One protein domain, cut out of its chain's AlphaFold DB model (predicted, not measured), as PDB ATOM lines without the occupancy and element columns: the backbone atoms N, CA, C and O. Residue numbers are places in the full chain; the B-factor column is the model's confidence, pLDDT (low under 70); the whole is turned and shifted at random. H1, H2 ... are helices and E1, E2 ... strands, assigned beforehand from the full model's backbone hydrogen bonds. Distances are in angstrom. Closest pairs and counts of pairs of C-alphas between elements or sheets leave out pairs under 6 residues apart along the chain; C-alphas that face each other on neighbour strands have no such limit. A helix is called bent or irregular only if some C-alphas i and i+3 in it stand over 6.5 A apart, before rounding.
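AT A GLANCE: This is residues 69 to 143 of the 715 residues of an uncharacterized protein of Leptosphaeria maculans (strain JN3 / isolate v23.1.3 / race Av1-4-5-6-7-8) (UniProt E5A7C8). A small two-stranded hairpin, E1 and E2, has the sharply kinked helix H2 over one face, chiefly near E1, and together they make the body at one end of the domain. The longer helix H1 is set off at the other end, and a long unnamed link, residues 89 to 105, runs between it and the body, with residues 94 to 95 paired beside E1. The printed part has 75 residues with two named helices and two named strands, in the order H1, H2, E1, E2; the sheet has the order E1 - E2 and is antiparallel. The class is mixed, helices and strands. The whole is compact, with a radius of gyration of the C-alphas of 12.5 A, and its C-alphas span 36 by 28 by 19 A.

HOW THE PARTS SIT: The strands E1, residues 131 to 135, and E2, residues 138 to 142, are antiparallel neighbours in a hairpin, with 145 degrees between their directions. Among the C-alphas that face each other, those of Ala 132 and Tyr 141 are 4.3 A apart. N 133 and O 140 are within hydrogen-bond range at 2.8 A, as are N 135 and O 138 at 2.9 A. Outside the named strands, residues 94 to 95 pair with residues 131 to 132 of E1, parallel. The closest C-alphas of E1 and H2, residues 106 to 123, are those of Leu 135 and Ile 106, 5.4 A apart. The closest of E2 and H2 are those of Val 142 and Ile 117, 7.5 A apart. H1, residues 69 to 88, is apart from H2, E1 and E2. Not every O i to N i+4 pair is within hydrogen-bond range in the helices: 13 of 16 in H1 and 12 of 14 in H2.

IN THESE COORDINATES: E1 measures 13.1 A from first to last C-alpha, and E2 12.7 A, ending with C-alpha 142 at (200.231, 206.136, 209.857). H2 measures 17.9 A and has a kink of 117 degrees near residue 113; it is irregular, with C-alphas 111 and 114 9.3 A apart. H1 measures 25.8 A, beginning with C-alpha 69 at (183.299, 233.363, 220.582), and has a kink of 32 degrees near residue 81. H1 is irregular, but only just: C-alphas 82 and 85 are 6.7 A apart.

THE WHOLE: The two C-alphas farthest apart are those of Gly 69 and Arg 128, at 38.0 A. The printed part has no cut. The link from H1 to H2, 17 residues, is long; that from H2 to E1, 7 residues, is short, and that from E1 to E2, 2 residues, is tight. The mean pLDDT of the printed part is 92.4, and no printed residue is under 70.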
ATOM      1  N   GLY A  69     181.892 233.427 220.174       90.75
ATOM      2  CA  GLY A  69     183.299 233.363 220.582       90.75
ATOM      3  C   GLY A  69     183.873 231.941 220.566       90.75
ATOM      4  O   GLY A  69     184.981 231.731 220.073       90.75
ATOM      5  N   VAL A  70     183.115 230.942 221.035       89.94
ATOM      6  CA  VAL A  70     183.517 229.523 220.971       89.94
ATOM      7  C   VAL A  70     183.612 229.028 219.524       89.94
ATOM      8  O   VAL A  70     184.586 228.357 219.182       89.94
ATOM      9  N   VAL A  71     182.658 229.386 218.659       92.06
ATOM     10  CA  VAL A  71     182.681 229.024 217.232       92.06
ATOM     11  C   VAL A  71     183.866 229.676 216.513       92.06
ATOM     12  O   VAL A  71     184.570 228.991 215.776       92.06
ATOM     13  N   LEU A  72     184.153 230.958 216.762       94.62
ATOM     14  CA  LEU A  72     185.306 231.653 216.178       94.62
ATOM     15  C   LEU A  72     186.639 231.040 216.631       94.62
ATOM     16  O   LEU A  72     187.511 230.803 215.795       94.62
ATOM     17  N   LEU A  73     186.785 230.710 217.920       94.19
ATOM     18  CA  LEU A  73     187.968 230.011 218.436       94.19
ATOM     19  C   LEU A  73     188.125 228.611 217.820       94.19
ATOM     20  O   LEU A  73     189.239 228.218 217.473       94.19
ATOM     21  N   TRP A  74     187.027 227.872 217.637       94.12
ATOM     22  CA  TRP A  74     187.044 226.559 216.986       94.12
ATOM     23  C   TRP A  74     187.395 226.651 215.495       94.12
ATOM     24  O   TRP A  74     188.232 225.887 215.018       94.12
ATOM     25  N   CYS A  75     186.829 227.617 214.765       95.56
ATOM     26  CA  CYS A  75     187.156 227.881 213.363       95.56
ATOM     27  C   CYS A  75     188.617 228.318 213.189       95.56
ATOM     28  O   CYS A  75     189.305 227.791 212.316       95.56
ATOM     29  N   GLY A  76     189.117 229.217 214.045       96.50
ATOM     30  CA  GLY A  76     190.517 229.648 214.053       96.50
ATOM     31  C   GLY A  76     191.479 228.496 214.355       96.50
ATOM     32  O   GLY A  76     192.456 228.303 213.634       96.50
ATOM     33  N   TRP A  77     191.159 227.662 215.352       95.25
ATOM     34  CA  TRP A  77     191.895 226.426 215.631       95.25
ATOM     35  C   TRP A  77     191.887 225.466 214.430       95.25
ATOM     36  O   TRP A  77     192.939 224.960 214.043       95.25
ATOM     37  N   ARG A  78     190.728 225.246 213.797       95.69
ATOM     38  CA  ARG A  78     190.587 224.348 212.642       95.69
ATOM     39  C   ARG A  78     191.391 224.842 211.434       95.69
ATOM     40  O   ARG A  78     192.079 224.044 210.799       95.69
ATOM     41  N   LEU A  79     191.344 226.143 211.144       96.12
ATOM     42  CA  LEU A  79     192.138 226.792 210.096       96.12
ATOM     43  C   LEU A  79     193.643 226.683 210.389       96.12
ATOM     44  O   LEU A  79     194.429 226.352 209.501       96.12
ATOM     45  N   TRP A  80     194.049 226.895 211.643       95.50
ATOM     46  CA  TRP A  80     195.441 226.739 212.057       95.50
ATOM     47  C   TRP A  80     195.933 225.294 211.907       95.50
ATOM     48  O   TRP A  80     196.925 225.048 211.225       95.50
ATOM     49  N   THR A  81     195.234 224.323 212.499       93.69
ATOM     50  CA  THR A  81     195.683 222.924 212.570       93.69
ATOM     51  C   THR A  81     195.614 222.189 211.228       93.69
ATOM     52  O   THR A  81     196.501 221.381 210.957       93.69
ATOM     53  N   PHE A  82     194.620 222.458 210.373       95.94
ATOM     54  CA  PHE A  82     194.424 221.706 209.121       95.94
ATOM     55  C   PHE A  82     194.739 222.496 207.840       95.94
ATOM     56  O   PHE A  82     194.648 221.931 206.751       95.94
ATOM     57  N   THR A  83     195.126 223.773 207.934       95.00
ATOM     58  CA  THR A  83     195.497 224.584 206.758       95.00
ATOM     59  C   THR A  83     196.811 225.334 206.966       95.00
ATOM     60  O   THR A  83     197.785 225.022 206.287       95.00
ATOM     61  N   LEU A  84     196.892 226.265 207.921       96.56
ATOM     62  CA  LEU A  84     198.074 227.129 208.068       96.56
ATOM     63  C   LEU A  84     199.315 226.365 208.551       96.56
ATOM     64  O   LEU A  84     200.374 226.467 207.939       96.56
ATOM     65  N   SER A  85     199.195 225.548 209.601       94.19
ATOM     66  CA  SER A  85     200.322 224.770 210.128       94.19
ATOM     67  C   SER A  85     200.878 223.759 209.101       94.19
ATOM     68  O   SER A  85     202.095 223.758 208.908       94.19
ATOM     69  N   PRO A  86     200.052 222.986 208.355       94.00
ATOM     70  CA  PRO A  86     200.528 222.155 207.242       94.00
ATOM     71  C   PRO A  86     201.178 222.920 206.078       94.00
ATOM     72  O   PRO A  86     202.082 222.378 205.447       94.00
ATOM     73  N   LEU A  87     200.747 224.154 205.782       94.81
ATOM     74  CA  LEU A  87     201.385 225.002 204.762       94.81
ATOM     75  C   LEU A  87     202.759 225.514 205.222       94.81
ATOM     76  O   LEU A  87     203.698 225.537 204.432       94.81
ATOM     77  N   LEU A  88     202.889 225.879 206.501       95.31
ATOM     78  CA  LEU A  88     204.149 226.326 207.108       95.31
ATOM     79  C   LEU A  88     205.126 225.170 207.396       95.31
ATOM     80  O   LEU A  88     206.331 225.388 207.476       95.31
ATOM     81  N   ASN A  89     204.624 223.939 207.546       92.88
ATOM     82  CA  ASN A  89     205.405 222.747 207.889       92.88
ATOM     83  C   ASN A  89     205.201 221.612 206.861       92.88
ATOM     84  O   ASN A  89     204.767 220.521 207.241       92.88
ATOM     85  N   PRO A  90     205.527 221.809 205.567       91.88
ATOM     86  CA  PRO A  90     205.186 220.862 204.499       91.88
ATOM     87  C   PRO A  90     205.880 219.492 204.612       91.88
ATOM     88  O   PRO A  90     205.463 218.542 203.955       91.88
ATOM     89  N   SER A  91     206.924 219.372 205.440       91.88
ATOM     90  CA  SER A  91     207.599 218.105 205.749       91.88
ATOM     91  C   SER A  91     206.959 217.322 206.902       91.88
ATOM     92  O   SER A  91     207.327 216.169 207.117       91.88
ATOM     93  N   GLN A  92     206.010 217.886 207.656       92.31
ATOM     94  CA  GLN A  92     205.302 217.144 208.704       92.31
ATOM     95  C   GLN A  92     204.111 216.367 208.110       92.31
ATOM     96  O   GLN A  92     203.364 216.927 207.303       92.31
ATOM     97  N   PRO A  93     203.881 215.097 208.505       95.12
ATOM     98  CA  PRO A  93     202.705 214.337 208.084       95.12
ATOM     99  C   PRO A  93     201.396 215.081 208.383       95.12
ATOM    100  O   PRO A  93     201.126 215.462 209.525       95.12
ATOM    101  N   LYS A  94     200.558 215.269 207.359       95.44
ATOM    102  CA  LYS A  94     199.295 216.018 207.477       95.44
ATOM    103  C   LYS A  94     198.349 215.312 208.443       95.44
ATOM    104  O   LYS A  94     198.165 214.100 208.361       95.44
ATOM    105  N   THR A  95     197.730 216.060 209.352       95.88
ATOM    106  CA  THR A  95     196.777 215.481 210.308       95.88
ATOM    107  C   THR A  95     195.405 215.327 209.660       95.88
ATOM    108  O   THR A  95     194.891 216.279 209.075       95.88
ATOM    109  N   LEU A  96     194.807 214.139 209.767       97.00
ATOM    110  CA  LEU A  96     193.441 213.878 209.308       97.00
ATOM    111  C   LEU A  96     192.453 214.807 210.053       97.00
ATOM    112  O   LEU A  96     192.551 214.898 211.278       97.00
ATOM    113  N   PRO A  97     191.518 215.511 209.380       96.25
ATOM    114  CA  PRO A  97     190.615 216.438 210.061       96.25
ATOM    115  C   PRO A  97     189.658 215.776 211.061       96.25
ATOM    116  O   PRO A  97     188.930 214.838 210.731       96.25
ATOM    117  N   TYR A  98     189.610 216.341 212.269       94.38
ATOM    118  CA  TYR A  98     188.742 215.927 213.375       94.38
ATOM    119  C   TYR A  98     188.084 217.140 214.052       94.38
ATOM    120  O   TYR A  98     188.577 218.263 213.954       94.38
ATOM    121  N   SER A  99     186.961 216.914 214.741       89.38
ATOM    122  CA  SER A  99     186.108 218.001 215.255       89.38
ATOM    123  C   SER A  99     186.382 218.407 216.706       89.38
ATOM    124  O   SER A  99     186.081 219.539 217.070       89.38
ATOM    125  N   ILE A 100     186.920 217.513 217.545       88.25
ATOM    126  CA  ILE A 100     187.084 217.749 218.991       88.25
ATOM    127  C   ILE A 100     188.582 217.836 219.342       88.25
ATOM    128  O   ILE A 100     189.272 216.813 219.264       88.25
ATOM    129  N   PRO A 101     189.101 219.019 219.736       86.12
ATOM    130  CA  PRO A 101     190.465 219.186 220.242       86.12
ATOM    131  C   PRO A 101     190.831 218.167 221.330       86.12
ATOM    132  O   PRO A 101     189.986 217.789 222.139       86.12
ATOM    133  N   TRP A 102     192.100 217.743 221.353       81.19
ATOM    134  CA  TRP A 102     192.670 216.706 222.234       81.19
ATOM    135  C   TRP A 102     192.078 215.290 222.070       81.19
ATOM    136  O   TRP A 102     192.837 214.354 221.821       81.19
ATOM    137  N   VAL A 103     190.752 215.114 222.104       86.19
ATOM    138  CA  VAL A 103     190.083 213.811 221.900       86.19
ATOM    139  C   VAL A 103     190.432 213.210 220.533       86.19
ATOM    140  O   VAL A 103     190.687 212.009 220.422       86.19
ATOM    141  N   GLY A 104     190.504 214.040 219.487       91.56
ATOM    142  CA  GLY A 104     190.990 213.608 218.181       91.56
ATOM    143  C   GLY A 104     190.095 212.542 217.550       91.56
ATOM    144  O   GLY A 104     188.910 212.769 217.306       91.56
ATOM    145  N   HIS A 105     190.673 211.372 217.288       93.50
ATOM    146  CA  HIS A 105     190.030 210.268 216.576       93.50
ATOM    147  C   HIS A 105     189.654 209.075 217.467       93.50
ATOM    148  O   HIS A 105     189.230 208.062 216.917       93.50
ATOM    149  N   ILE A 106     189.793 209.166 218.801       86.62
ATOM    150  CA  ILE A 106     189.626 208.034 219.742       86.62
ATOM    151  C   ILE A 106     188.385 207.189 219.421       86.62
ATOM    152  O   ILE A 106     188.513 206.001 219.141       86.62
ATOM    153  N   ALA A 107     187.196 207.799 219.393       85.62
ATOM    154  CA  ALA A 107     185.943 207.074 219.168       85.62
ATOM    155  C   ALA A 107     185.890 206.379 217.792       85.62
ATOM    156  O   ALA A 107     185.390 205.263 217.677       85.62
ATOM    157  N   SER A 108     186.453 207.001 216.752       89.50
ATOM    158  CA  SER A 108     186.553 206.403 215.414       89.50
ATOM    159  C   SER A 108     187.540 205.236 215.382       89.50
ATOM    160  O   SER A 108     187.249 204.218 214.760       89.50
ATOM    161  N   PHE A 109     188.685 205.371 216.060       88.38
ATOM    162  CA  PHE A 109     189.734 204.350 216.117       88.38
ATOM    163  C   PHE A 109     189.261 203.109 216.880       88.38
ATOM    164  O   PHE A 109     189.447 201.990 216.419       88.38
ATOM    165  N   VAL A 110     188.608 203.313 218.026       81.62
ATOM    166  CA  VAL A 110     188.090 202.239 218.886       81.62
ATOM    167  C   VAL A 110     186.914 201.511 218.228       81.62
ATOM    168  O   VAL A 110     186.792 200.303 218.385       81.62
ATOM    169  N   ARG A 111     186.064 202.220 217.466       82.88
ATOM    170  CA  ARG A 111     184.905 201.624 216.778       82.88
ATOM    171  C   ARG A 111     185.271 200.870 215.494       82.88
ATOM    172  O   ARG A 111     184.597 199.904 215.163       82.88
ATOM    173  N   ASN A 112     186.245 201.367 214.724       85.94
ATOM    174  CA  ASN A 112     186.792 200.690 213.542       85.94
ATOM    175  C   ASN A 112     188.128 201.339 213.120       85.94
ATOM    176  O   ASN A 112     188.167 202.243 212.276       85.94
ATOM    177  N   GLY A 113     189.236 200.869 213.701       88.56
ATOM    178  CA  GLY A 113     190.582 201.379 213.413       88.56
ATOM    179  C   GLY A 113     190.987 201.213 211.946       88.56
ATOM    180  O   GLY A 113     191.517 202.147 211.343       88.56
ATOM    181  N   ASN A 114     190.654 200.072 211.337       89.81
ATOM    182  CA  ASN A 114     190.935 199.792 209.926       89.81
ATOM    183  C   ASN A 114     190.204 200.758 208.983       89.81
ATOM    184  O   ASN A 114     190.816 201.329 208.080       89.81
ATOM    185  N   GLY A 115     188.917 200.999 209.225       91.81
ATOM    186  CA  GLY A 115     188.099 201.950 208.477       91.81
ATOM    187  C   GLY A 115     188.564 203.396 208.657       91.81
ATOM    188  O   GLY A 115     188.557 204.162 207.695       91.81
ATOM    189  N   LEU A 116     189.040 203.772 209.850       93.69
ATOM    190  CA  LEU A 116     189.664 205.078 210.085       93.69
ATOM    191  C   LEU A 116     190.976 205.239 209.295       93.69
ATOM    192  O   LEU A 116     191.192 206.285 208.685       93.69
ATOM    193  N   ILE A 117     191.830 204.212 209.274       94.56
ATOM    194  CA  ILE A 117     193.088 204.201 208.511       94.56
ATOM    195  C   ILE A 117     192.805 204.300 207.004       94.56
ATOM    196  O   ILE A 117     193.396 205.142 206.322       94.56
ATOM    197  N   THR A 118     191.861 203.508 206.487       94.06
ATOM    198  CA  THR A 118     191.418 203.566 205.085       94.06
ATOM    199  C   THR A 118     190.833 204.938 204.739       94.06
ATOM    200  O   THR A 118     191.262 205.547 203.759       94.06
ATOM    201  N   LYS A 119     189.951 205.497 205.582       95.06
ATOM    202  CA  LYS A 119     189.431 206.866 205.422       95.06
ATOM    203  C   LYS A 119     190.552 207.908 205.383       95.06
ATOM    204  O   LYS A 119     190.494 208.819 204.562       95.06
ATOM    205  N   GLY A 120     191.563 207.776 206.243       96.00
ATOM    206  CA  GLY A 120     192.710 208.683 206.286       96.00
ATOM    207  C   GLY A 120     193.487 208.709 204.972       96.00
ATOM    208  O   GLY A 120     193.704 209.773 204.400       96.00
ATOM    209  N   ARG A 121     193.812 207.528 204.437       95.06
ATOM    210  CA  ARG A 121     194.475 207.379 203.134       95.06
ATOM    211  C   ARG A 121     193.658 207.980 201.992       95.06
ATOM    212  O   ARG A 121     194.198 208.751 201.205       95.06
ATOM    213  N   LEU A 122     192.370 207.638 201.904       95.19
ATOM    214  CA  LEU A 122     191.481 208.111 200.838       95.19
ATOM    215  C   LEU A 122     191.302 209.635 200.887       95.19
ATOM    216  O   LEU A 122     191.347 210.287 199.848       95.19
ATOM    217  N   HIS A 123     191.202 210.221 202.086       95.94
ATOM    218  CA  HIS A 123     191.142 211.673 202.273       95.94
ATOM    219  C   HIS A 123     192.379 212.405 201.720       95.94
ATOM    220  O   HIS A 123     192.248 213.496 201.174       95.94
ATOM    221  N   PHE A 124     193.564 211.789 201.792       94.62
ATOM    222  CA  PHE A 124     194.801 212.309 201.196       94.62
ATOM    223  C   PHE A 124     195.076 211.765 199.775       94.62
ATOM    224  O   PHE A 124     196.222 211.709 199.328       94.62
ATOM    225  N   GLY A 125     194.028 211.370 199.040       93.38
ATOM    226  CA  GLY A 125     194.122 210.959 197.634       93.38
ATOM    227  C   GLY A 125     194.802 209.604 197.409       93.38
ATOM    228  O   GLY A 125     195.369 209.377 196.347       93.38
ATOM    229  N   ASN A 126     194.800 208.727 198.419       92.06
ATOM    230  CA  ASN A 126     195.346 207.360 198.411       92.06
ATOM    231  C   ASN A 126     196.858 207.234 198.095       92.06
ATOM    232  O   ASN A 126     197.368 206.123 197.971       92.06
ATOM    233  N   LYS A 127     197.606 208.349 198.044       90.31
ATOM    234  CA  LYS A 127     199.009 208.457 197.577       90.31
ATOM    235  C   LYS A 127     200.076 207.704 198.391       90.31
ATOM    236  O   LYS A 127     201.265 207.877 198.144       90.31
ATOM    237  N   ARG A 128     199.687 206.926 199.408       91.62
ATOM    238  CA  ARG A 128     200.565 206.255 200.395       91.62
ATOM    239  C   ARG A 128     201.462 207.193 201.238       91.62
ATOM    240  O   ARG A 128     202.195 206.689 202.091       91.62
ATOM    241  N   GLU A 129     201.368 208.516 201.053       93.25
ATOM    242  CA  GLU A 129     202.027 209.556 201.865       93.25
ATOM    243  C   GLU A 129     201.728 209.376 203.375       93.25
ATOM    244  O   GLU A 129     200.587 209.064 203.738       93.25
ATOM    245  N   PRO A 130     202.711 209.593 204.273       96.38
ATOM    246  CA  PRO A 130     202.485 209.625 205.718       96.38
ATOM    247  C   PRO A 130     201.441 210.660 206.154       96.38
ATOM    248  O   PRO A 130     201.511 211.833 205.779       96.38
ATOM    249  N   PHE A 131     200.526 210.253 207.035       96.69
ATOM    250  CA  PHE A 131     199.543 211.143 207.663       96.69
ATOM    251  C   PHE A 131     199.444 210.899 209.170       96.69
ATOM    252  O   PHE A 131     199.850 209.850 209.664       96.69
ATOM    253  N   ALA A 132     198.914 211.863 209.919       96.31
ATOM    254  CA  ALA A 132     198.784 211.782 211.370       96.31
ATOM    255  C   ALA A 132     197.332 211.575 211.823       96.31
ATOM    256  O   ALA A 132     196.405 212.233 211.344       96.31
ATOM    257  N   LEU A 133     197.155 210.708 212.817       95.81
ATOM    258  CA  LEU A 133     195.974 210.637 213.670       95.81
ATOM    259  C   LEU A 133     196.326 211.245 215.032       95.81
ATOM    260  O   LEU A 133     197.324 210.866 215.639       95.81
ATOM    261  N   VAL A 134     195.493 212.153 215.541       92.62
ATOM    262  CA  VAL A 134     195.538 212.562 216.957       92.62
ATOM    263  C   VAL A 134     194.674 211.613 217.779       92.62
ATOM    264  O   VAL A 134     193.513 211.393 217.426       92.62
ATOM    265  N   LEU A 135     195.227 211.067 218.862       89.06
ATOM    266  CA  LEU A 135     194.576 210.134 219.782       89.06
ATOM    267  C   LEU A 135     194.962 210.505 221.226       89.06
ATOM    268  O   LEU A 135     196.104 210.306 221.627       89.06
ATOM    269  N   GLY A 136     194.042 211.091 222.001       84.56
ATOM    270  CA  GLY A 136     194.317 211.508 223.393       84.56
ATOM    271  C   GLY A 136     195.405 212.583 223.500       84.56
ATOM    272  O   GLY A 136     196.277 212.526 224.363       84.56
ATOM    273  N   GLY A 137     195.421 213.516 222.547       84.44
ATOM    274  CA  GLY A 137     196.471 214.521 222.374       84.44
ATOM    275  C   GLY A 137     197.784 214.005 221.774       84.44
ATOM    276  O   GLY A 137     198.609 214.827 221.388       84.44
ATOM    277  N   GLN A 138     197.985 212.688 221.649       87.81
ATOM    278  CA  GLN A 138     199.195 212.104 221.063       87.81
ATOM    279  C   GLN A 138     199.100 212.017 219.538       87.81
ATOM    280  O   GLN A 138     198.053 211.653 218.999       87.81
ATOM    281  N   TYR A 139     200.207 212.301 218.847       89.50
ATOM    282  CA  TYR A 139     200.327 212.094 217.403       89.50
ATOM    283  C   TYR A 139     200.763 210.658 217.092       89.50
ATOM    284  O   TYR A 139     201.814 210.192 217.541       89.50
ATOM    285  N   VAL A 140     199.950 209.977 216.285       94.56
ATOM    286  CA  VAL A 140     200.209 208.637 215.753       94.56
ATOM    287  C   VAL A 140     200.260 208.726 214.230       94.56
ATOM    288  O   VAL A 140     199.243 208.923 213.565       94.56
ATOM    289  N   TYR A 141     201.462 208.615 213.676       97.00
ATOM    290  CA  TYR A 141     201.740 208.735 212.252       97.00
ATOM    291  C   TYR A 141     201.545 207.396 211.536       97.00
ATOM    292  O   TYR A 141     202.246 206.426 211.811       97.00
ATOM    293  N   VAL A 142     200.600 207.341 210.602       97.38
ATOM    294  CA  VAL A 142     200.231 206.136 209.857       97.38
ATOM    295  C   VAL A 142     201.049 206.042 208.570       97.38
ATOM    296  O   VAL A 142     201.037 206.963 207.752       97.38
ATOM    297  N   ILE A 143     201.733 204.911 208.370       97.06
ATOM    298  CA  ILE A 143     202.620 204.671 207.222       97.06
ATOM    299  C   ILE A 143     202.148 203.432 206.460       97.06
ATOM    300  O   ILE A 143     202.102 202.339 207.016       97.06
TER     301      ILE A 143